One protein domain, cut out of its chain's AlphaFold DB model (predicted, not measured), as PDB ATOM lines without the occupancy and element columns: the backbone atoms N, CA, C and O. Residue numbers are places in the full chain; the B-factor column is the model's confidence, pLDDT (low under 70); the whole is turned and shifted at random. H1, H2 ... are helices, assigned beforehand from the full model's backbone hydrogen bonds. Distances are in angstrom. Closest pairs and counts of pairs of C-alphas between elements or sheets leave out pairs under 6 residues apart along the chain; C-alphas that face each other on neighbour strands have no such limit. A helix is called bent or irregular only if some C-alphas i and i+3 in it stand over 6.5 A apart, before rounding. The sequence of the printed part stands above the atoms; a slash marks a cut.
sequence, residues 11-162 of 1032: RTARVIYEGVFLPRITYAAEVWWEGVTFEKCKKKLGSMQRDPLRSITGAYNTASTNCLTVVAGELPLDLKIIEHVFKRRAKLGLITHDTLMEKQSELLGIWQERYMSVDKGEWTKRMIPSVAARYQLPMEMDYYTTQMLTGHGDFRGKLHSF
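This is residues 11 to 162 of the 1032 residues of the protein "Reverse transcriptase domain-containing protein" of Acyrthosiphon pisum (UniProt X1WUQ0). A long helical hairpin, H5 and H6 side by side, forms one end of an all-helix domain; H2 and H3 pack on H5, and H3 runs back to meet the first part of H1. Short H4 is in the core between H3 and H8, H7 and H9 lie toward the end away from the hairpin's tip, and residues 156 to 162, with H10, stick out there. The printed part has 152 residues with ten named helices, H1 to H10 in chain order, and no named strand. It is compact, with a radius of gyration of the C-alphas of 16.1 A, yet elongated in outline, spanning 54 by 30 by 27 A.

H6, residues 97 to 116, and H5, residues 77 to 91, form a helical hairpin; they touch at a shallow tilt of 7 degrees, opposite ways, with the closest C-alphas, Phe 86 and Leu 100, 6.4 A apart. H2, residues 29 to 37, touches H5 (closest C-alphas Val 36 and Asp 78, 5.7 A). H3, residues 39 to 57, touches H5 about perpendicular at 89 degrees, with its residues 42 to 49 alone (Leu 45 and Leu 77, 6.0 A). H1, residues 11 to 25, touches H3 with residues 11 to 17 alone (Ala 13 and Ile 56, 5.4 A), at a shallow tilt of 22 degrees, opposite ways. H4, residues 65 to 72, touches H3 at a steep tilt of 41 degrees (Arg 50 and Thr 65, 5.7 A). H8, residues 131 to 136, touches H4 (Val 70 and Val 131, 6.1 A) and residues 108 to 112 of H6 (Gln 112 and Val 131, 5.8 A). H9, residues 143 to 150, touches H4 (Cys 67 and Thr 150, 7.1 A) and H7, residues 122 to 127 (Thr 124 and Thr 150, 5.3 A). H10, residues 156 to 161, touches no helix. In H4 to H10 every O i to N i+4 pair is within hydrogen-bond range; H1 has 8 of 11, H3 13 of 15, and H2 1 of 5, beside 4 of 6 O i to N i+3 pairs.

H1 begins at C-alpha 11 (-13.678, 21.539, 32.205), and H10 ends at C-alpha 161 (-39.670, 3.050, 34.437). H6 is 28.8 A long, H3 25.6 A, H5 20.7 A and H1 20.2 A. H3 has a kink of 39 degrees near residue 51. H2 is irregular, with C-alphas 31 and 34 8.1 A apart; H1 and H3 are only just irregular, with C-alphas 19 and 22 6.8 A apart and C-alphas 48 and 51 6.9 A apart.

The C-alphas of Gly 93 and His 160 are the two farthest apart, at 55.9 A. The printed part has no cut, and no link is long. Mean pLDDT of the printed part is 85.1; residues 138, 140 and 152 to 162 are under 70.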
ATOM      1  N   ARG A  11     -14.936  21.027  31.653       76.25
ATOM      2  CA  ARG A  11     -13.678  21.539  32.205       76.25
ATOM      3  C   ARG A  11     -13.827  22.990  32.660       76.25
ATOM      4  O   ARG A  11     -13.478  23.328  33.784       76.25
ATOM      5  N   THR A  12     -14.437  23.839  31.833       77.19
ATOM      6  CA  THR A  12     -14.758  25.224  32.211       77.19
ATOM      7  C   THR A  12     -15.760  25.281  33.372       77.19
ATOM      8  O   THR A  12     -15.595  26.103  34.268       77.19
ATOM      9  N   ALA A  13     -16.764  24.399  33.411       81.31
ATOM     10  CA  ALA A  13     -17.731  24.326  34.508       81.31
ATOM     11  C   ALA A  13     -17.060  23.989  35.850       81.31
ATOM     12  O   ALA A  13     -17.354  24.642  36.853       81.31
ATOM     13  N   ARG A  14     -16.117  23.035  35.857       85.75
ATOM     14  CA  ARG A  14     -15.306  22.685  37.033       85.75
ATOM     15  C   ARG A  14     -14.407  23.842  37.471       85.75
ATOM     16  O   ARG A  14     -14.440  24.218  38.638       85.75
ATOM     17  N   VAL A  15     -13.719  24.496  36.533       83.62
ATOM     18  CA  VAL A  15     -12.893  25.682  36.830       83.62
ATOM     19  C   VAL A  15     -13.723  26.814  37.449       83.62
ATOM     20  O   VAL A  15     -13.277  27.465  38.391       83.62
ATOM     21  N   ILE A  16     -14.949  27.049  36.974       81.31
ATOM     22  CA  ILE A  16     -15.844  28.054  37.572       81.31
ATOM     23  C   ILE A  16     -16.330  27.615  38.956       81.31
ATOM     24  O   ILE A  16     -16.421  28.442  39.869       81.31
ATOM     25  N   TYR A  17     -16.644  26.333  39.131       88.06
ATOM     26  CA  TYR A  17     -17.065  25.803  40.421       88.06
ATOM     27  C   TYR A  17     -15.972  25.981  41.485       88.06
ATOM     28  O   TYR A  17     -16.222  26.569  42.536       88.06
ATOM     29  N   GLU A  18     -14.738  25.593  41.178       86.12
ATOM     30  CA  GLU A  18     -13.599  25.707  42.095       86.12
ATOM     31  C   GLU A  18     -13.095  27.149  42.252       86.12
ATOM     32  O   GLU A  18     -12.724  27.573  43.345       86.12
ATOM     33  N   GLY A  19     -13.090  27.930  41.168       82.62
ATOM     34  CA  GLY A  19     -12.520  29.277  41.137       82.62
ATOM     35  C   GLY A  19     -13.470  30.390  41.578       82.62
ATOM     36  O   GLY A  19     -13.008  31.454  41.991       82.62
ATOM     37  N   VAL A  20     -14.787  30.176  41.498       84.38
ATOM     38  CA  VAL A  20     -15.797  31.223  41.744       84.38
ATOM     39  C   VAL A  20     -16.864  30.780  42.736       84.38
ATOM     40  O   VAL A  20     -17.187  31.541  43.649       84.38
ATOM     41  N   PHE A  21     -17.434  29.585  42.562       89.00
ATOM     42  CA  PHE A  21     -18.533  29.123  43.408       89.00
ATOM     43  C   PHE A  21     -18.043  28.779  44.819       89.00
ATOM     44  O   PHE A  21     -18.496  29.408  45.776       89.00
ATOM     45  N   LEU A  22     -17.080  27.861  44.951       89.94
ATOM     46  CA  LEU A  22     -16.560  27.432  46.252       89.94
ATOM     47  C   LEU A  22     -16.011  28.603  47.090       89.94
ATOM     48  O   LEU A  22     -16.469  28.741  48.219       89.94
ATOM     49  N   PRO A  23     -15.170  29.525  46.571       89.19
ATOM     50  CA  PRO A  23     -14.632  30.628  47.375       89.19
ATOM     51  C   PRO A  23     -15.691  31.612  47.882       89.19
ATOM     52  O   PRO A  23     -15.494  32.261  48.906       89.19
ATOM     53  N   ARG A  24     -16.819  31.752  47.171       88.06
ATOM     54  CA  ARG A  24     -17.945  32.576  47.636       88.06
ATOM     55  C   ARG A  24     -18.731  31.888  48.738       88.06
ATOM     56  O   ARG A  24     -19.183  32.568  49.651       88.06
ATOM     57  N   ILE A  25     -18.912  30.574  48.628       88.00
ATOM     58  CA  ILE A  25     -19.633  29.792  49.631       88.00
ATOM     59  C   ILE A  25     -18.798  29.615  50.892       88.00
ATOM     60  O   ILE A  25     -19.352  29.715  51.973       88.00
ATOM     61  N   THR A  26     -17.488  29.399  50.784       89.69
ATOM     62  CA  THR A  26     -16.613  29.212  51.950       89.69
ATOM     63  C   THR A  26     -16.117  30.529  52.556       89.69
ATOM     64  O   THR A  26     -15.333  30.521  53.507       89.69
ATOM     65  N   TYR A  27     -16.570  31.679  52.043       87.75
ATOM     66  CA  TYR A  27     -16.184  32.983  52.572       87.75
ATOM     67  C   TYR A  27     -16.605  33.127  54.041       87.75
ATOM     68  O   TYR A  27     -17.770  32.938  54.394       87.75
ATOM     69  N   ALA A  28     -15.642  33.485  54.894       83.31
ATOM     70  CA  ALA A  28     -15.812  33.594  56.343       83.31
ATOM     71  C   ALA A  28     -16.329  32.311  57.028       83.31
ATOM     72  O   ALA A  28     -16.861  32.397  58.131       83.31
ATOM     73  N   ALA A  29     -16.159  31.131  56.411       88.31
ATOM     74  CA  ALA A  29     -16.633  29.859  56.962       88.31
ATOM     75  C   ALA A  29     -16.139  29.585  58.391       88.31
ATOM     76  O   ALA A  29     -16.868  28.996  59.176       88.31
ATOM     77  N   GLU A  30     -14.963  30.086  58.775       86.12
ATOM     78  CA  GLU A  30     -14.440  29.975  60.147       86.12
ATOM     79  C   GLU A  30     -15.388  30.528  61.223       86.12
ATOM     80  O   GLU A  30     -15.328  30.067  62.356       86.12
ATOM     81  N   VAL A  31     -16.272  31.466  60.869       86.00
ATOM     82  CA  VAL A  31     -17.208  32.122  61.799       86.00
ATOM     83  C   VAL A  31     -18.541  31.376  61.911       86.00
ATOM     84  O   VAL A  31     -19.239  31.517  62.907       86.00
ATOM     85  N   TRP A  32     -18.937  30.611  60.890       89.19
ATOM     86  CA  TRP A  32     -20.301  30.069  60.799       89.19
ATOM     87  C   TRP A  32     -20.382  28.583  60.439       89.19
ATOM     88  O   TRP A  32     -21.490  28.058  60.320       89.19
ATOM     89  N   TRP A  33     -19.252  27.888  60.266       90.75
ATOM     90  CA  TRP A  33     -19.240  26.490  59.822       90.75
ATOM     91  C   TRP A  33     -20.023  25.558  60.751       90.75
ATOM     92  O   TRP A  33     -20.634  24.620  60.261       90.75
ATOM     93  N   GLU A  34     -20.094  25.836  62.054       88.62
ATOM     94  CA  GLU A  34     -20.887  25.044  63.008       88.62
ATOM     95  C   GLU A  34     -22.371  24.979  62.609       88.62
ATOM     96  O   GLU A  34     -23.024  23.947  62.757       88.62
ATOM     97  N   GLY A  35     -22.888  26.037  61.972       84.75
ATOM     98  CA  GLY A  35     -24.258  26.104  61.471       84.75
ATOM     99  C   GLY A  35     -24.555  25.189  60.275       84.75
ATOM    100  O   GLY A  35     -25.725  25.014  59.922       84.75
ATOM    101  N   VAL A  36     -23.546  24.577  59.638       88.62
ATOM    102  CA  VAL A  36     -23.766  23.607  58.543       88.62
ATOM    103  C   VAL A  36     -24.197  22.230  59.051       88.62
ATOM    104  O   VAL A  36     -24.658  21.404  58.264       88.62
ATOM    105  N   THR A  37     -24.114  21.993  60.364       84.50
ATOM    106  CA  THR A  37     -24.580  20.758  61.013       84.50
ATOM    107  C   THR A  37     -26.111  20.652  61.052       84.50
ATOM    108  O   THR A  37     -26.645  19.540  61.049       84.50
ATOM    109  N   PHE A  38     -26.831  21.782  60.983       89.44
ATOM    110  CA  PHE A  38     -28.295  21.819  60.957       89.44
ATOM    111  C   PHE A  38     -28.881  21.281  59.643       89.44
ATOM    112  O   PHE A  38     -28.513  21.701  58.544       89.44
ATOM    113  N   GLU A  39     -29.905  20.433  59.747       86.56
ATOM    114  CA  GLU A  39     -30.523  19.744  58.604       86.56
ATOM    115  C   GLU A  39     -31.111  20.700  57.544       86.56
ATOM    116  O   GLU A  39     -31.000  20.474  56.336       86.56
ATOM    117  N   LYS A  40     -31.679  21.836  57.975       86.00
ATOM    118  CA  LYS A  40     -32.175  22.884  57.061       86.00
ATOM    119  C   LYS A  40     -31.043  23.488  56.216       86.00
ATOM    120  O   LYS A  40     -31.245  23.747  55.026       86.00
ATOM    121  N   CYS A  41     -29.862  23.682  56.805       87.19
ATOM    122  CA  CYS A  41     -28.682  24.193  56.109       87.19
ATOM    123  C   CYS A  41     -28.141  23.161  55.116       87.19
ATOM    124  O   CYS A  41     -27.921  23.517  53.959       87.19
ATOM    125  N   LYS A  42     -28.032  21.884  55.510       88.69
ATOM    126  CA  LYS A  42     -27.611  20.788  54.614       88.69
ATOM    127  C   LYS A  42     -28.489  20.697  53.367       88.69
ATOM    128  O   LYS A  42     -27.976  20.716  52.247       88.69
ATOM    129  N   LYS A  43     -29.821  20.716  53.528       86.94
ATOM    130  CA  LYS A  43     -30.770  20.706  52.395       86.94
ATOM    131  C   LYS A  43     -30.585  21.908  51.469       86.94
ATOM    132  O   LYS A  43     -30.604  21.761  50.244       86.94
ATOM    133  N   LYS A  44     -30.384  23.105  52.034       91.44
ATOM    134  CA  LYS A  44     -30.179  24.324  51.242       91.44
ATOM    135  C   LYS A  44     -28.853  24.297  50.481       91.44
ATOM    136  O   LYS A  44     -28.845  24.607  49.292       91.44
ATOM    137  N   LEU A  45     -27.768  23.884  51.138       91.69
ATOM    138  CA  LEU A  45     -26.441  23.746  50.539       91.69
ATOM    139  C   LEU A  45     -26.436  22.687  49.429       91.69
ATOM    140  O   LEU A  45     -25.957  22.965  48.333       91.69
ATOM    141  N   GLY A  46     -27.077  21.534  49.645       89.06
ATOM    142  CA  GLY A  46     -27.253  20.509  48.611       89.06
ATOM    143  C   GLY A  46     -28.060  21.007  47.405       89.06
ATOM    144  O   GLY A  46     -27.696  20.749  46.257       89.06
ATOM    145  N   SER A  47     -29.119  21.794  47.630       90.44
ATOM    146  CA  SER A  47     -29.869  22.440  46.541       90.44
ATOM    147  C   SER A  47     -29.016  23.443  45.759       90.44
ATOM    148  O   SER A  47     -29.140  23.509  44.538       90.44
ATOM    149  N   MET A  48     -28.142  24.197  46.432       90.81
ATOM    150  CA  MET A  48     -27.230  25.151  45.789       90.81
ATOM    151  C   MET A  48     -26.117  24.459  44.991       90.81
ATOM    152  O   MET A  48     -25.706  24.974  43.954       90.81
ATOM    153  N   GLN A  49     -25.641  23.301  45.455       92.94
ATOM    154  CA  GLN A  49     -24.575  22.531  44.811       92.94
ATOM    155  C   GLN A  49     -25.058  21.758  43.569       92.94
ATOM    156  O   GLN A  49     -24.269  21.457  42.674       92.94
ATOM    157  N   ARG A  50     -26.362  21.461  43.483       91.31
ATOM    158  CA  ARG A  50     -26.956  20.597  42.452       91.31
ATOM    159  C   ARG A  50     -26.689  21.053  41.013       91.31
ATOM    160  O   ARG A  50     -26.199  20.262  40.213       91.31
ATOM    161  N   ASP A  51     -27.021  22.294  40.665       87.25
ATOM    162  CA  ASP A  51     -26.879  22.788  39.286       87.25
ATOM    163  C   ASP A  51     -25.413  22.915  38.830       87.25
ATOM    164  O   ASP A  51     -25.108  22.516  37.696       87.25
ATOM    165  N   PRO A  52     -24.477  23.378  39.685       88.12
ATOM    166  CA  PRO A  52     -23.053  23.270  39.395       88.12
ATOM    167  C   PRO A  52     -22.599  21.831  39.127       88.12
ATOM    168  O   PRO A  52     -21.970  21.586  38.100       88.12
ATOM    169  N   LEU A  53     -22.981  20.859  39.966       89.50
ATOM    170  CA  LEU A  53     -22.607  19.452  39.766       89.50
ATOM    171  C   LEU A  53     -23.206  18.858  38.486       89.50
ATOM    172  O   LEU A  53     -22.536  18.096  37.792       89.50
ATOM    173  N   ARG A  54     -24.436  19.234  38.116       88.69
ATOM    174  CA  ARG A  54     -25.032  18.846  36.823       88.69
ATOM    175  C   ARG A  54     -24.273  19.428  35.639       88.69
ATOM    176  O   ARG A  54     -24.147  18.761  34.621       88.69
ATOM    177  N   SER A  55     -23.752  20.643  35.775       84.94
ATOM    178  CA  SER A  55     -22.941  21.287  34.736       84.94
ATOM    179  C   SER A  55     -21.551  20.654  34.613       84.94
ATOM    180  O   SER A  55     -21.025  20.561  33.509       84.94
ATOM    181  N   ILE A  56     -20.970  20.193  35.729       86.19
ATOM    182  CA  ILE A  56     -19.685  19.474  35.762       86.19
ATOM    183  C   ILE A  56     -19.829  18.073  35.159       86.19
ATOM    184  O   ILE A  56     -19.015  17.666  34.339       86.19
ATOM    185  N   THR A  57     -20.877  17.343  35.543       85.50
ATOM    186  CA  THR A  57     -21.071  15.941  35.138       85.50
ATOM    187  C   THR A  57     -21.739  15.812  33.767       85.50
ATOM    188  O   THR A  57     -21.355  14.971  32.963       85.50
ATOM    189  N   GLY A  58     -22.709  16.668  33.439       78.56
ATOM    190  CA  GLY A  58     -23.579  16.501  32.267       78.56
ATOM    191  C   GLY A  58     -24.727  15.508  32.498       78.56
ATOM    192  O   GLY A  58     -25.335  15.028  31.543       78.56
ATOM    193  N   ALA A  59     -25.024  15.175  33.755       81.06
ATOM    194  CA  ALA A  59     -26.100  14.260  34.121       81.06
ATOM    195  C   ALA A  59     -27.507  14.870  33.930       81.06
ATOM    196  O   ALA A  59     -27.731  16.078  34.099       81.06
ATOM    197  N   TYR A  60     -28.492  14.014  33.634       78.62
ATOM    198  CA  TYR A  60     -29.898  14.413  33.540       78.62
ATOM    199  C   TYR A  60     -30.445  14.971  34.860       78.62
ATOM    200  O   TYR A  60     -29.961  14.678  35.952       78.62
ATOM    201  N   ASN A  61     -31.515  15.771  34.769       78.06
ATOM    202  CA  ASN A  61     -32.155  16.384  35.942       78.06
ATOM    203  C   ASN A  61     -32.791  15.363  36.906       78.06
ATOM    204  O   ASN A  61     -33.175  15.717  38.015       78.06
ATOM    205  N   THR A  62     -32.916  14.106  36.494       75.06
ATOM    206  CA  THR A  62     -33.455  12.999  37.290       75.06
ATOM    207  C   THR A  62     -32.418  12.367  38.225       75.06
ATOM    208  O   THR A  62     -32.807  11.704  39.182       75.06
ATOM    209  N   ALA A  63     -31.117  12.623  38.026       80.31
ATOM    210  CA  ALA A  63     -30.065  12.146  38.924       80.31
ATOM    211  C   ALA A  63     -30.151  12.826  40.305       80.31
ATOM    212  O   ALA A  63     -30.352  14.044  40.411       80.31
ATOM    213  N   SER A  64     -30.001  12.056  41.387       86.31
ATOM    214  CA  SER A  64     -30.035  12.592  42.756       86.31
ATOM    215  C   SER A  64     -28.777  13.421  43.052       86.31
ATOM    216  O   SER A  64     -27.720  13.177  42.477       86.31
ATOM    217  N   THR A  65     -28.866  14.413  43.944       88.69
ATOM    218  CA  THR A  65     -27.697  15.245  44.292       88.69
ATOM    219  C   THR A  65     -26.568  14.417  44.920       88.69
ATOM    220  O   THR A  65     -25.411  14.673  44.611       88.69
ATOM    221  N   ASN A  66     -26.894  13.376  45.693       87.62
ATOM    222  CA  ASN A  66     -25.903  12.474  46.290       87.62
ATOM    223  C   ASN A  66     -25.158  11.653  45.225       87.62
ATOM    224  O   ASN A  66     -23.936  11.525  45.282       87.62
ATOM    225  N   CYS A  67     -25.859  11.171  44.191       87.69
ATOM    226  CA  CYS A  67     -25.195  10.552  43.043       87.69
ATOM    227  C   CYS A  67     -24.290  11.560  42.333       87.69
ATOM    228  O   CYS A  67     -23.162  11.233  41.991       87.69
ATOM    229  N   LEU A  68     -24.755  12.798  42.142       90.56
ATOM    230  CA  LEU A  68     -23.975  13.833  41.462       90.56
ATOM    231  C   LEU A  68     -22.682  14.188  42.204       90.56
ATOM    232  O   LEU A  68     -21.669  14.381  41.542       90.56
ATOM    233  N   THR A  69     -22.691  14.245  43.542       91.94
ATOM    234  CA  THR A  69     -21.471  14.476  44.339       91.94
ATOM    235  C   THR A  69     -20.444  13.369  44.118       91.94
ATOM    236  O   THR A  69     -19.282  13.652  43.845       91.94
ATOM    237  N   VAL A  70     -20.876  12.103  44.139       91.56
ATOM    238  CA  VAL A  70     -19.981  10.945  43.965       91.56
ATOM    239  C   VAL A  70     -19.466  10.868  42.532       91.56
ATOM    240  O   VAL A  70     -18.268  10.770  42.299       91.56
ATOM    241  N   VAL A  71     -20.355  11.016  41.554       89.62
ATOM    242  CA  VAL A  71     -20.027  10.987  40.124       89.62
ATOM    243  C   VAL A  71     -19.072  12.127  39.748       89.62
ATOM    244  O   VAL A  71     -18.127  11.908  38.989       89.62
ATOM    245  N   ALA A  72     -19.255  13.322  40.315       89.06
ATOM    246  CA  ALA A  72     -18.316  14.430  40.150       89.06
ATOM    247  C   ALA A  72     -16.985  14.209  40.896       89.06
ATOM    248  O   ALA A  72     -15.968  14.759  40.478       89.06
ATOM    249  N   GLY A  73     -16.964  13.395  41.954       89.81
ATOM    250  CA  GLY A  73     -15.826  13.282  42.870       89.81
ATOM    251  C   GLY A  73     -15.684  14.507  43.777       89.81
ATOM    252  O   GLY A  73     -14.575  14.900  44.109       89.81
ATOM    253  N   GLU A  74     -16.800  15.143  44.137       91.19
ATOM    254  CA  GLU A  74     -16.840  16.359  44.952       91.19
ATOM    255  C   GLU A  74     -17.580  16.088  46.262       91.19
ATOM    256  O   GLU A  74     -18.717  15.614  46.236       91.19
ATOM    257  N   LEU A  75     -16.974  16.452  47.398       92.94
ATOM    258  CA  LEU A  75     -17.635  16.379  48.705       92.94
ATOM    259  C   LEU A  75     -18.974  17.147  48.690       92.94
ATOM    260  O   LEU A  75     -19.060  18.227  48.083       92.94
ATOM    261  N   PRO A  76     -20.001  16.662  49.411       94.62
ATOM    262  CA  PRO A  76     -21.180  17.452  49.745       94.62
ATOM    263  C   PRO A  76     -20.778  18.808  50.323       94.62
ATOM    264  O   PRO A  76     -19.830  18.906  51.101       94.62
ATOM    265  N   LEU A  77     -21.468  19.871  49.911       94.12
ATOM    266  CA  LEU A  77     -21.024  21.243  50.162       94.12
ATOM    267  C   LEU A  77     -20.876  21.572  51.655       94.12
ATOM    268  O   LEU A  77     -19.980  22.328  52.014       94.12
ATOM    269  N   ASP A  78     -21.705  20.988  52.522       94.00
ATOM    270  CA  ASP A  78     -21.579  21.096  53.978       94.00
ATOM    271  C   ASP A  78     -20.277  20.460  54.491       94.00
ATOM    272  O   ASP A  78     -19.526  21.112  55.214       94.00
ATOM    273  N   LEU A  79     -19.943  19.247  54.040       95.06
ATOM    274  CA  LEU A  79     -18.681  18.580  54.383       95.06
ATOM    275  C   LEU A  79     -17.473  19.306  53.772       95.06
ATOM    276  O   LEU A  79     -16.429  19.417  54.411       95.06
ATOM    277  N   LYS A  80     -17.620  19.878  52.569       94.12
ATOM    278  CA  LYS A  80     -16.580  20.680  51.904       94.12
ATOM    279  C   LYS A  80     -16.258  21.965  52.670       94.12
ATOM    280  O   LYS A  80     -15.106  22.390  52.690       94.12
ATOM    281  N   ILE A  81     -17.257  22.587  53.299       94.69
ATOM    282  CA  ILE A  81     -17.064  23.764  54.158       94.69
ATOM    283  C   ILE A  81     -16.264  23.382  55.408       94.69
ATOM    284  O   ILE A  81     -15.315  24.088  55.746       94.69
ATOM    285  N   ILE A  82     -16.588  22.249  56.043       94.12
ATOM    286  CA  ILE A  82     -15.827  21.729  57.191       94.12
ATOM    287  C   ILE A  82     -14.382  21.431  56.762       94.12
ATOM    288  O   ILE A  82     -13.444  21.940  57.370       94.12
ATOM    289  N   GLU A  83     -14.190  20.710  55.652       93.50
ATOM    290  CA  GLU A  83     -12.862  20.418  55.095       93.50
ATOM    291  C   GLU A  83     -12.055  21.707  54.845       93.50
ATOM    292  O   GLU A  83     -10.867  21.783  55.161       93.50
ATOM    293  N   HIS A  84     -12.697  22.751  54.311       93.62
ATOM    294  CA  HIS A  84     -12.057  24.037  54.043       93.62
ATOM    295  C   HIS A  84     -11.579  24.744  55.321       93.62
ATOM    296  O   HIS A  84     -10.470  25.280  55.336       93.62
ATOM    297  N   VAL A  85     -12.385  24.731  56.389       93.75
ATOM    298  CA  VAL A  85     -12.018  25.331  57.683       93.75
ATOM    299  C   VAL A  85     -10.821  24.609  58.295       93.75
ATOM    300  O   VAL A  85      -9.855  25.261  58.686       93.75
ATOM    301  N   PHE A  86     -10.832  23.275  58.318       93.38
ATOM    302  CA  PHE A  86      -9.730  22.498  58.892       93.38
ATOM    303  C   PHE A  86      -8.444  22.618  58.058       93.38
ATOM    304  O   PHE A  86      -7.376  22.835  58.625       93.38
ATOM    305  N   LYS A  87      -8.527  22.622  56.718       92.12
ATOM    306  CA  LYS A  87      -7.363  22.915  55.852       92.12
ATOM    307  C   LYS A  87      -6.770  24.299  56.127       92.12
ATOM    308  O   LYS A  87      -5.553  24.469  56.088       92.12
ATOM    309  N   ARG A  88      -7.615  25.295  56.411       89.94
ATOM    310  CA  ARG A  88      -7.162  26.650  56.743       89.94
ATOM    311  C   ARG A  88      -6.527  26.723  58.132       89.94
ATOM    312  O   ARG A  88      -5.465  27.321  58.250       89.94
ATOM    313  N   ARG A  89      -7.112  26.067  59.138       92.19
ATOM    314  CA  ARG A  89      -6.534  25.950  60.489       92.19
ATOM    315  C   ARG A  89      -5.167  25.264  60.470       92.19
ATOM    316  O   ARG A  89      -4.242  25.785  61.080       92.19
ATOM    317  N   ALA A  90      -5.008  24.185  59.702       90.94
ATOM    318  CA  ALA A  90      -3.717  23.514  59.528       90.94
ATOM    319  C   ALA A  90      -2.679  24.435  58.864       90.94
ATOM    320  O   ALA A  90      -1.549  24.540  59.324       90.94
ATOM    321  N   LYS A  91      -3.078  25.185  57.824       89.31
ATOM    322  CA  LYS A  91      -2.205  26.171  57.163       89.31
ATOM    323  C   LYS A  91      -1.768  27.315  58.093       89.31
ATOM    324  O   LYS A  91      -0.727  27.917  57.859       89.31
ATOM    325  N   LEU A  92      -2.570  27.624  59.109       89.12
ATOM    326  CA  LEU A  92      -2.272  28.622  60.140       89.12
ATOM    327  C   LEU A  92      -1.523  28.034  61.351       89.12
ATOM    328  O   LEU A  92      -1.285  28.761  62.306       89.12
ATOM    329  N   GLY A  93      -1.175  26.741  61.334       89.62
ATOM    330  CA  GLY A  93      -0.493  26.067  62.445       89.62
ATOM    331  C   GLY A  93      -1.372  25.811  63.675       89.62
ATOM    332  O   GLY A  93      -0.850  25.495  64.736       89.62
ATOM    333  N   LEU A  94      -2.698  25.945  63.557       89.94
ATOM    334  CA  LEU A  94      -3.640  25.786  64.675       89.94
ATOM    335  C   LEU A  94      -4.006  24.321  64.966       89.94
ATOM    336  O   LEU A  94      -4.587  24.037  66.007       89.94
ATOM    337  N   ILE A  95      -3.728  23.411  64.031       92.69
ATOM    338  CA  ILE A  95      -3.899  21.957  64.167       92.69
ATOM    339  C   ILE A  95      -2.756  21.252  63.425       92.69
ATOM    340  O   ILE A  95      -2.209  21.819  62.474       92.69
ATOM    341  N   THR A  96      -2.412  20.026  63.828       93.25
ATOM    342  CA  THR A  96      -1.360  19.236  63.167       93.25
ATOM    343  C   THR A  96      -1.839  18.661  61.832       93.25
ATOM    344  O   THR A  96      -3.039  18.626  61.527       93.25
ATOM    345  N   HIS A  97      -0.887  18.213  61.006       89.31
ATOM    346  CA  HIS A  97      -1.204  17.513  59.762       89.31
ATOM    347  C   HIS A  97      -1.972  16.212  60.033       89.31
ATOM    348  O   HIS A  97      -2.958  15.947  59.350       89.31
ATOM    349  N   ASP A  98      -1.601  15.476  61.081       90.00
ATOM    350  CA  ASP A  98      -2.261  14.224  61.463       90.00
ATOM    351  C   ASP A  98      -3.729  14.458  61.840       90.00
ATOM    352  O   ASP A  98      -4.617  13.800  61.300       90.00
ATOM    353  N   THR A  99      -4.023  15.505  62.623       88.88
ATOM    354  CA  THR A  99      -5.407  15.897  62.947       88.88
ATOM    355  C   THR A  99      -6.211  16.293  61.702       88.88
ATOM    356  O   THR A  99      -7.416  16.044  61.617       88.88
ATOM    357  N   LEU A 100      -5.578  16.916  60.699       91.19
ATOM    358  CA  LEU A 100      -6.241  17.213  59.427       91.19
ATOM    359  C   LEU A 100      -6.558  15.930  58.642       91.19
ATOM    360  O   LEU A 100      -7.627  15.853  58.028       91.19
ATOM    361  N   MET A 101      -5.652  14.950  58.645       90.88
ATOM    362  CA  MET A 101      -5.832  13.672  57.952       90.88
ATOM    363  C   MET A 101      -6.917  12.818  58.615       90.88
ATOM    364  O   MET A 101      -7.796  12.311  57.915       90.88
ATOM    365  N   GLU A 102      -6.941  12.758  59.946       91.56
ATOM    366  CA  GLU A 102      -8.028  12.143  60.717       91.56
ATOM    367  C   GLU A 102      -9.375  12.781  60.375       91.56
ATOM    368  O   GLU A 102     -10.334  12.082  60.036       91.56
ATOM    369  N   LYS A 103      -9.440  14.121  60.351       92.19
ATOM    370  CA  LYS A 103     -10.682  14.826  60.015       92.19
ATOM    371  C   LYS A 103     -11.128  14.574  58.577       92.19
ATOM    372  O   LYS A 103     -12.325  14.466  58.316       92.19
ATOM    373  N   GLN A 104     -10.202  14.479  57.625       91.00
ATOM    374  CA  GLN A 104     -10.545  14.122  56.246       91.00
ATOM    375  C   GLN A 104     -11.097  12.696  56.152       91.00
ATOM    376  O   GLN A 104     -12.088  12.489  55.451       91.00
ATOM    377  N   SER A 105     -10.515  11.747  56.890       92.12
ATOM    378  CA  SER A 105     -11.015  10.370  56.975       92.12
ATOM    379  C   SER A 105     -12.432  10.318  57.564       92.12
ATOM    380  O   SER A 105     -13.330   9.721  56.970       92.12
ATOM    381  N   GLU A 106     -12.680  11.052  58.654       94.69
ATOM    382  CA  GLU A 106     -14.005  11.180  59.276       94.69
ATOM    383  C   GLU A 106     -15.049  11.736  58.293       94.69
ATOM    384  O   GLU A 106     -16.140  11.180  58.142       94.69
ATOM    385  N   LEU A 107     -14.717  12.809  57.563       94.94
ATOM    386  CA  LEU A 107     -15.625  13.414  56.583       94.94
ATOM    387  C   LEU A 107     -15.951  12.462  55.423       94.94
ATOM    388  O   LEU A 107     -17.089  12.457  54.943       94.94
ATOM    389  N   LEU A 108     -14.983  11.660  54.973       94.00
ATOM    390  CA  LEU A 108     -15.208  10.633  53.955       94.00
ATOM    391  C   LEU A 108     -16.094   9.496  54.482       94.00
ATOM    392  O   LEU A 108     -16.969   9.041  53.745       94.00
ATOM    393  N   GLY A 109     -15.940   9.098  55.748       94.75
ATOM    394  CA  GLY A 109     -16.822   8.133  56.415       94.75
ATOM    395  C   GLY A 109     -18.272   8.619  56.480       94.75
ATOM    396  O   GLY A 109     -19.182   7.926  56.024       94.75
ATOM    397  N   ILE A 110     -18.483   9.864  56.921       93.62
ATOM    398  CA  ILE A 110     -19.812  10.501  56.949       93.62
ATOM    399  C   ILE A 110     -20.411  10.574  55.539       93.62
ATOM    400  O   ILE A 110     -21.614  10.375  55.342       93.62
ATOM    401  N   TRP A 111     -19.596  10.880  54.527       94.38
ATOM    402  CA  TRP A 111     -20.069  10.912  53.147       94.38
ATOM    403  C   TRP A 111     -20.465   9.517  52.643       94.38
ATOM    404  O   TRP A 111     -21.519   9.387  52.016       94.38
ATOM    405  N   GLN A 112     -19.675   8.486  52.951       94.56
ATOM    406  CA  GLN A 112     -19.950   7.096  52.582       94.56
ATOM    407  C   GLN A 112     -21.268   6.609  53.199       94.56
ATOM    408  O   GLN A 112     -22.119   6.077  52.487       94.56
ATOM    409  N   GLU A 113     -21.481   6.852  54.491       92.88
ATOM    410  CA  GLU A 113     -22.711   6.480  55.197       92.88
ATOM    411  C   GLU A 113     -23.946   7.159  54.577       92.88
ATOM    412  O   GLU A 113     -24.939   6.506  54.243       92.88
ATOM    413  N   ARG A 114     -23.867   8.473  54.320       90.81
ATOM    414  CA  ARG A 114     -24.939   9.237  53.651       90.81
ATOM    415  C   ARG A 114     -25.206   8.774  52.225       90.81
ATOM    416  O   ARG A 114     -26.328   8.886  51.735       90.81
ATOM    417  N   TYR A 115     -24.174   8.325  51.523       90.06
ATOM    418  CA  TYR A 115     -24.318   7.825  50.167       90.06
ATOM    419  C   TYR A 115     -25.019   6.464  50.148       90.06
ATOM    420  O   TYR A 115     -25.918   6.267  49.332       90.06
ATOM    421  N   MET A 116     -24.682   5.567  51.077       87.69
ATOM    422  CA  MET A 116     -25.261   4.223  51.146       87.69
ATOM    423  C   MET A 116     -26.691   4.211  51.702       87.69
ATOM    424  O   MET A 116     -27.515   3.449  51.202       87.69
ATOM    425  N   SER A 117     -27.010   5.100  52.645       84.62
ATOM    426  CA  SER A 117     -28.315   5.180  53.329       84.62
ATOM    427  C   SER A 117     -29.488   5.710  52.491       84.62
ATOM    428  O   SER A 117     -30.624   5.694  52.952       84.62
ATOM    429  N   VAL A 118     -29.260   6.207  51.271       82.12
ATOM    430  CA  VAL A 118     -30.314   6.840  50.454       82.12
ATOM    431  C   VAL A 118     -30.851   5.873  49.405       82.12
ATOM    432  O   VAL A 118     -30.097   5.458  48.532       82.12
ATOM    433  N   ASP A 119     -32.161   5.613  49.384       75.00
ATOM    434  CA  ASP A 119     -32.812   4.666  48.447       75.00
ATOM    435  C   ASP A 119     -32.644   5.020  46.954       75.00
ATOM    436  O   ASP A 119     -32.870   4.218  46.047       75.00
ATOM    437  N   LYS A 120     -32.256   6.265  46.658       76.56
ATOM    438  CA  LYS A 120     -32.045   6.757  45.292       76.56
ATOM    439  C   LYS A 120     -30.586   6.611  44.880       76.56
ATOM    440  O   LYS A 120     -29.724   7.283  45.439       76.56
ATOM    441  N   GLY A 121     -30.345   5.882  43.790       77.44
ATOM    442  CA  GLY A 121     -29.021   5.798  43.167       77.44
ATOM    443  C   GLY A 121     -28.357   4.428  43.200       77.44
ATOM    444  O   GLY A 121     -27.161   4.366  42.955       77.44
ATOM    445  N   GLU A 122     -29.109   3.354  43.464       82.56
ATOM    446  CA  GLU A 122     -28.610   1.967  43.544       82.56
ATOM    447  C   GLU A 122     -27.648   1.571  42.417       82.56
ATOM    448  O   GLU A 122     -26.599   0.984  42.660       82.56
ATOM    449  N   TRP A 123     -27.946   1.964  41.178       83.75
ATOM    450  CA  TRP A 123     -27.046   1.716  40.051       83.75
ATOM    451  C   TRP A 123     -25.685   2.409  40.214       83.75
ATOM    452  O   TRP A 123     -24.640   1.794  40.031       83.75
ATOM    453  N   THR A 124     -25.683   3.681  40.613       87.44
ATOM    454  CA  THR A 124     -24.448   4.425  40.879       87.44
ATOM    455  C   THR A 124     -23.688   3.832  42.062       87.44
ATOM    456  O   THR A 124     -22.466   3.794  42.001       87.44
ATOM    457  N   LYS A 125     -24.373   3.304  43.088       89.38
ATOM    458  CA  LYS A 125     -23.732   2.604  44.218       89.38
ATOM    459  C   LYS A 125     -23.024   1.328  43.776       89.38
ATOM    460  O   LYS A 125     -21.909   1.081  44.210       89.38
ATOM    461  N   ARG A 126     -23.630   0.558  42.866       86.06
ATOM    462  CA  ARG A 126     -22.988  -0.629  42.275       86.06
ATOM    463  C   ARG A 126     -21.745  -0.270  41.464       86.06
ATOM    464  O   ARG A 126     -20.747  -0.974  41.542       86.06
ATOM    465  N   MET A 127     -21.799   0.826  40.705       86.44
ATOM    466  CA  MET A 127     -20.681   1.261  39.857       86.44
ATOM    467  C   MET A 127     -19.578   1.989  40.638       86.44
ATOM    468  O   MET A 127     -18.411   1.928  40.263       86.44
ATOM    469  N   ILE A 128     -19.938   2.711  41.700       89.81
ATOM    470  CA  ILE A 128     -19.026   3.468  42.557       89.81
ATOM    471  C   ILE A 128     -19.394   3.164  44.016       89.81
ATOM    472  O   ILE A 128     -20.128   3.946  44.625       89.81
ATOM    473  N   PRO A 129     -18.922   2.035  44.578       89.06
ATOM    474  CA  PRO A 129     -19.268   1.626  45.940       89.06
ATOM    475  C   PRO A 129     -18.496   2.398  47.016       89.06
ATOM    476  O   PRO A 129     -18.971   2.501  48.142       89.06
ATOM    477  N   SER A 130     -17.335   2.974  46.679       91.94
ATOM    478  CA  SER A 130     -16.483   3.730  47.606       91.94
ATOM    479  C   SER A 130     -16.336   5.188  47.170       91.94
ATOM    480  O   SER A 130     -15.744   5.488  46.126       91.94
ATOM    481  N   VAL A 131     -16.844   6.114  47.990       91.88
ATOM    482  CA  VAL A 131     -16.684   7.557  47.758       91.88
ATOM    483  C   VAL A 131     -15.240   8.000  47.983       91.88
ATOM    484  O   VAL A 131     -14.769   8.887  47.277       91.88
ATOM    485  N   ALA A 132     -14.513   7.348  48.896       88.69
ATOM    486  CA  ALA A 132     -13.105   7.634  49.172       88.69
ATOM    487  C   ALA A 132     -12.217   7.309  47.960       88.69
ATOM    488  O   ALA A 132     -11.446   8.164  47.520       88.69
ATOM    489  N   ALA A 133     -12.403   6.131  47.351       87.25
ATOM    490  CA  ALA A 133     -11.680   5.743  46.139       87.25
ATOM    491  C   ALA A 133     -11.968   6.712  44.981       87.25
ATOM    492  O   ALA A 133     -11.065   7.142  44.264       87.25
ATOM    493  N   ARG A 134     -13.232   7.128  44.829       88.50
ATOM    494  CA  ARG A 134     -13.624   8.088  43.791       88.50
ATOM    495  C   ARG A 134     -13.098   9.502  44.043       88.50
ATOM    496  O   ARG A 134     -12.785  10.197  43.076       88.50
ATOM    497  N   TYR A 135     -13.013   9.932  45.302       88.12
ATOM    498  CA  TYR A 135     -12.475  11.237  45.699       88.12
ATOM    499  C   TYR A 135     -10.972  11.345  45.421       88.12
ATOM    500  O   TYR A 135     -10.504  12.387  44.971       88.12
ATOM    501  N   GLN A 136     -10.232  10.253  45.630       83.56
ATOM    502  CA  GLN A 136      -8.788  10.179  45.390       83.56
ATOM    503  C   GLN A 136      -8.416  10.031  43.907       83.56
ATOM    504  O   GLN A 136      -7.272  10.285  43.541       83.56
ATOM    505  N   LEU A 137      -9.373   9.669  43.043       80.81
ATOM    506  CA  LEU A 137      -9.149   9.441  41.615       80.81
ATOM    507  C   LEU A 137      -9.894  10.485  40.752       80.81
ATOM    508  O   LEU A 137     -10.998  10.224  40.255       80.81
ATOM    509  N   PRO A 138      -9.342  11.703  40.575       67.50
ATOM    510  CA  PRO A 138      -9.970  12.760  39.788       67.50
ATOM    511  C   PRO A 138      -9.924  12.440  38.285       67.50
ATOM    512  O   PRO A 138      -8.966  12.750  37.587       67.50
ATOM    513  N   MET A 139     -11.001  11.842  37.780       70.69
ATOM    514  CA  MET A 139     -11.184  11.523  36.360       70.69
ATOM    515  C   MET A 139     -12.031  12.592  35.648       70.69
ATOM    516  O   MET A 139     -13.071  13.015  36.171       70.69
ATOM    517  N   GLU A 140     -11.626  13.013  34.445       66.62
ATOM    518  CA  GLU A 140     -12.525  13.711  33.517       66.62
ATOM    519  C   GLU A 140     -13.453  12.687  32.866       66.62
ATOM    520  O   GLU A 140     -13.003  11.750  32.214       66.62
ATOM    521  N   MET A 141     -14.760  12.862  33.043       72.06
ATOM    522  CA  MET A 141     -15.740  11.924  32.509       72.06
ATOM    523  C   MET A 141     -16.412  12.480  31.267       72.06
ATOM    524  O   MET A 141     -16.863  13.632  31.255       72.06
ATOM    525  N   ASP A 142     -16.552  11.643  30.240       78.50
ATOM    526  CA  ASP A 142     -17.315  12.010  29.063       78.50
ATOM    527  C   ASP A 142     -18.837  11.888  29.296       78.50
ATOM    528  O   ASP A 142     -19.317  11.619  30.404       78.50
ATOM    529  N   TYR A 143     -19.635  12.314  28.309       75.06
ATOM    530  CA  TYR A 143     -21.093  12.383  28.470       75.06
ATOM    531  C   TYR A 143     -21.684  10.978  28.630       75.06
ATOM    532  O   TYR A 143     -22.548  10.770  29.482       75.06
ATOM    533  N   TYR A 144     -21.183  10.026  27.848       76.12
ATOM    534  CA  TYR A 144     -21.627   8.643  27.827       76.12
ATOM    535  C   TYR A 144     -21.201   7.918  29.102       76.12
ATOM    536  O   TYR A 144     -22.045   7.273  29.725       76.12
ATOM    537  N   THR A 145     -19.965   8.124  29.575       80.19
ATOM    538  CA  THR A 145     -19.505   7.589  30.869       80.19
ATOM    539  C   THR A 145     -20.395   8.073  32.011       80.19
ATOM    540  O   THR A 145     -20.817   7.293  32.861       80.19
ATOM    541  N   THR A 146     -20.759   9.359  32.006       83.50
ATOM    542  CA  THR A 146     -21.642   9.929  33.034       83.50
ATOM    543  C   THR A 146     -23.031   9.292  33.002       83.50
ATOM    544  O   THR A 146     -23.587   8.974  34.057       83.50
ATOM    545  N   GLN A 147     -23.606   9.076  31.814       81.44
ATOM    546  CA  GLN A 147     -24.909   8.413  31.710       81.44
ATOM    547  C   GLN A 147     -24.846   6.955  32.165       81.44
ATOM    548  O   GLN A 147     -25.773   6.494  32.830       81.44
ATOM    549  N   MET A 148     -23.747   6.260  31.866       80.00
ATOM    550  CA  MET A 148     -23.518   4.881  32.286       80.00
ATOM    551  C   MET A 148     -23.369   4.767  33.805       80.00
ATOM    552  O   MET A 148     -24.026   3.930  34.407       80.00
ATOM    553  N   LEU A 149     -22.604   5.648  34.454       82.56
ATOM    554  CA  LEU A 149     -22.418   5.634  35.913       82.56
ATOM    555  C   LEU A 149     -23.665   6.080  36.684       82.56
ATOM    556  O   LEU A 149     -23.942   5.610  37.787       82.56
ATOM    557  N   THR A 150     -24.451   6.989  36.109       81.81
ATOM    558  CA  THR A 150     -25.709   7.422  36.727       81.81
ATOM    559  C   THR A 150     -26.859   6.458  36.446       81.81
ATOM    560  O   THR A 150     -27.819   6.449  37.210       81.81
ATOM    561  N   GLY A 151     -26.803   5.656  35.379       72.12
ATOM    562  CA  GLY A 151     -27.915   4.807  34.933       72.12
ATOM    563  C   GLY A 151     -29.086   5.605  34.340       72.12
ATOM    564  O   GLY A 151     -30.233   5.165  34.405       72.12
ATOM    565  N   HIS A 152     -28.819   6.812  33.825       68.25
ATOM    566  CA  HIS A 152     -29.839   7.772  33.368       68.25
ATOM    567  C   HIS A 152     -29.756   8.113  31.862       68.25
ATOM    568  O   HIS A 152     -30.315   9.118  31.439       68.25
ATOM    569  N   GLY A 153     -29.107   7.273  31.046       60.78
ATOM    570  CA  GLY A 153     -29.115   7.364  29.573       60.78
ATOM    571  C   GLY A 153     -30.342   6.721  28.904       60.78
ATOM    572  O   GLY A 153     -31.300   6.359  29.585       60.78
ATOM    573  N   ASP A 154     -30.284   6.524  27.580       60.41
ATOM    574  CA  ASP A 154     -31.307   5.824  26.770       60.41
ATOM    575  C   ASP A 154     -31.330   4.297  27.040       60.41
ATOM    576  O   ASP A 154     -31.369   3.469  26.133       60.41
ATOM    577  N   PHE A 155     -31.274   3.897  28.312       64.69
ATOM    578  CA  PHE A 155     -31.338   2.505  28.740       64.69
ATOM    579  C   PHE A 155     -32.800   2.056  28.819       64.69
ATOM    580  O   PHE A 155     -33.605   2.664  29.527       64.69
ATOM    581  N   ARG A 156     -33.141   0.966  28.125       57.56
ATOM    582  CA  ARG A 156     -34.522   0.476  27.952       57.56
ATOM    583  C   ARG A 156     -35.267   0.274  29.277       57.56
ATOM    584  O   ARG A 156     -36.374   0.774  29.421       57.56
ATOM    585  N   GLY A 157     -34.629  -0.323  30.287       59.53
ATOM    586  CA  GLY A 157     -35.217  -0.472  31.628       59.53
ATOM    587  C   GLY A 157     -35.518   0.859  32.335       59.53
ATOM    588  O   GLY A 157     -36.530   0.989  33.026       59.53
ATOM    589  N   LYS A 158     -34.695   1.896  32.118       61.97
ATOM    590  CA  LYS A 158     -34.935   3.235  32.674       61.97
ATOM    591  C   LYS A 158     -36.041   3.960  31.914       61.97
ATOM    592  O   LYS A 158     -36.918   4.548  32.542       61.97
ATOM    593  N   LEU A 159     -36.048   3.863  30.586       56.66
ATOM    594  CA  LEU A 159     -37.124   4.376  29.737       56.66
ATOM    595  C   LEU A 159     -38.468   3.696  30.071       56.66
ATOM    596  O   LEU A 159     -39.477   4.390  30.176       56.66
ATOM    597  N   HIS A 160     -38.472   2.390  30.363       56.38
ATOM    598  CA  HIS A 160     -39.642   1.637  30.835       56.38
ATOM    599  C   HIS A 160     -40.159   2.155  32.184       56.38
ATOM    600  O   HIS A 160     -41.354   2.375  32.344       56.38
ATOM    601  N   SER A 161     -39.269   2.460  33.143       55.03
ATOM    602  CA  SER A 161     -39.670   3.050  34.437       55.03
ATOM    603  C   SER A 161     -40.358   4.421  34.313       55.03
ATOM    604  O   SER A 161     -41.092   4.830  35.210       55.03
ATOM    605  N   PHE A 162     -40.162   5.113  33.184       50.00
ATOM    606  CA  PHE A 162     -40.860   6.352  32.821       50.00
ATOM    607  C   PHE A 162     -42.025   6.131  31.836       50.00
ATOM    608  O   PHE A 162     -42.587   7.110  31.347       50.00
TER     609      PHE A 162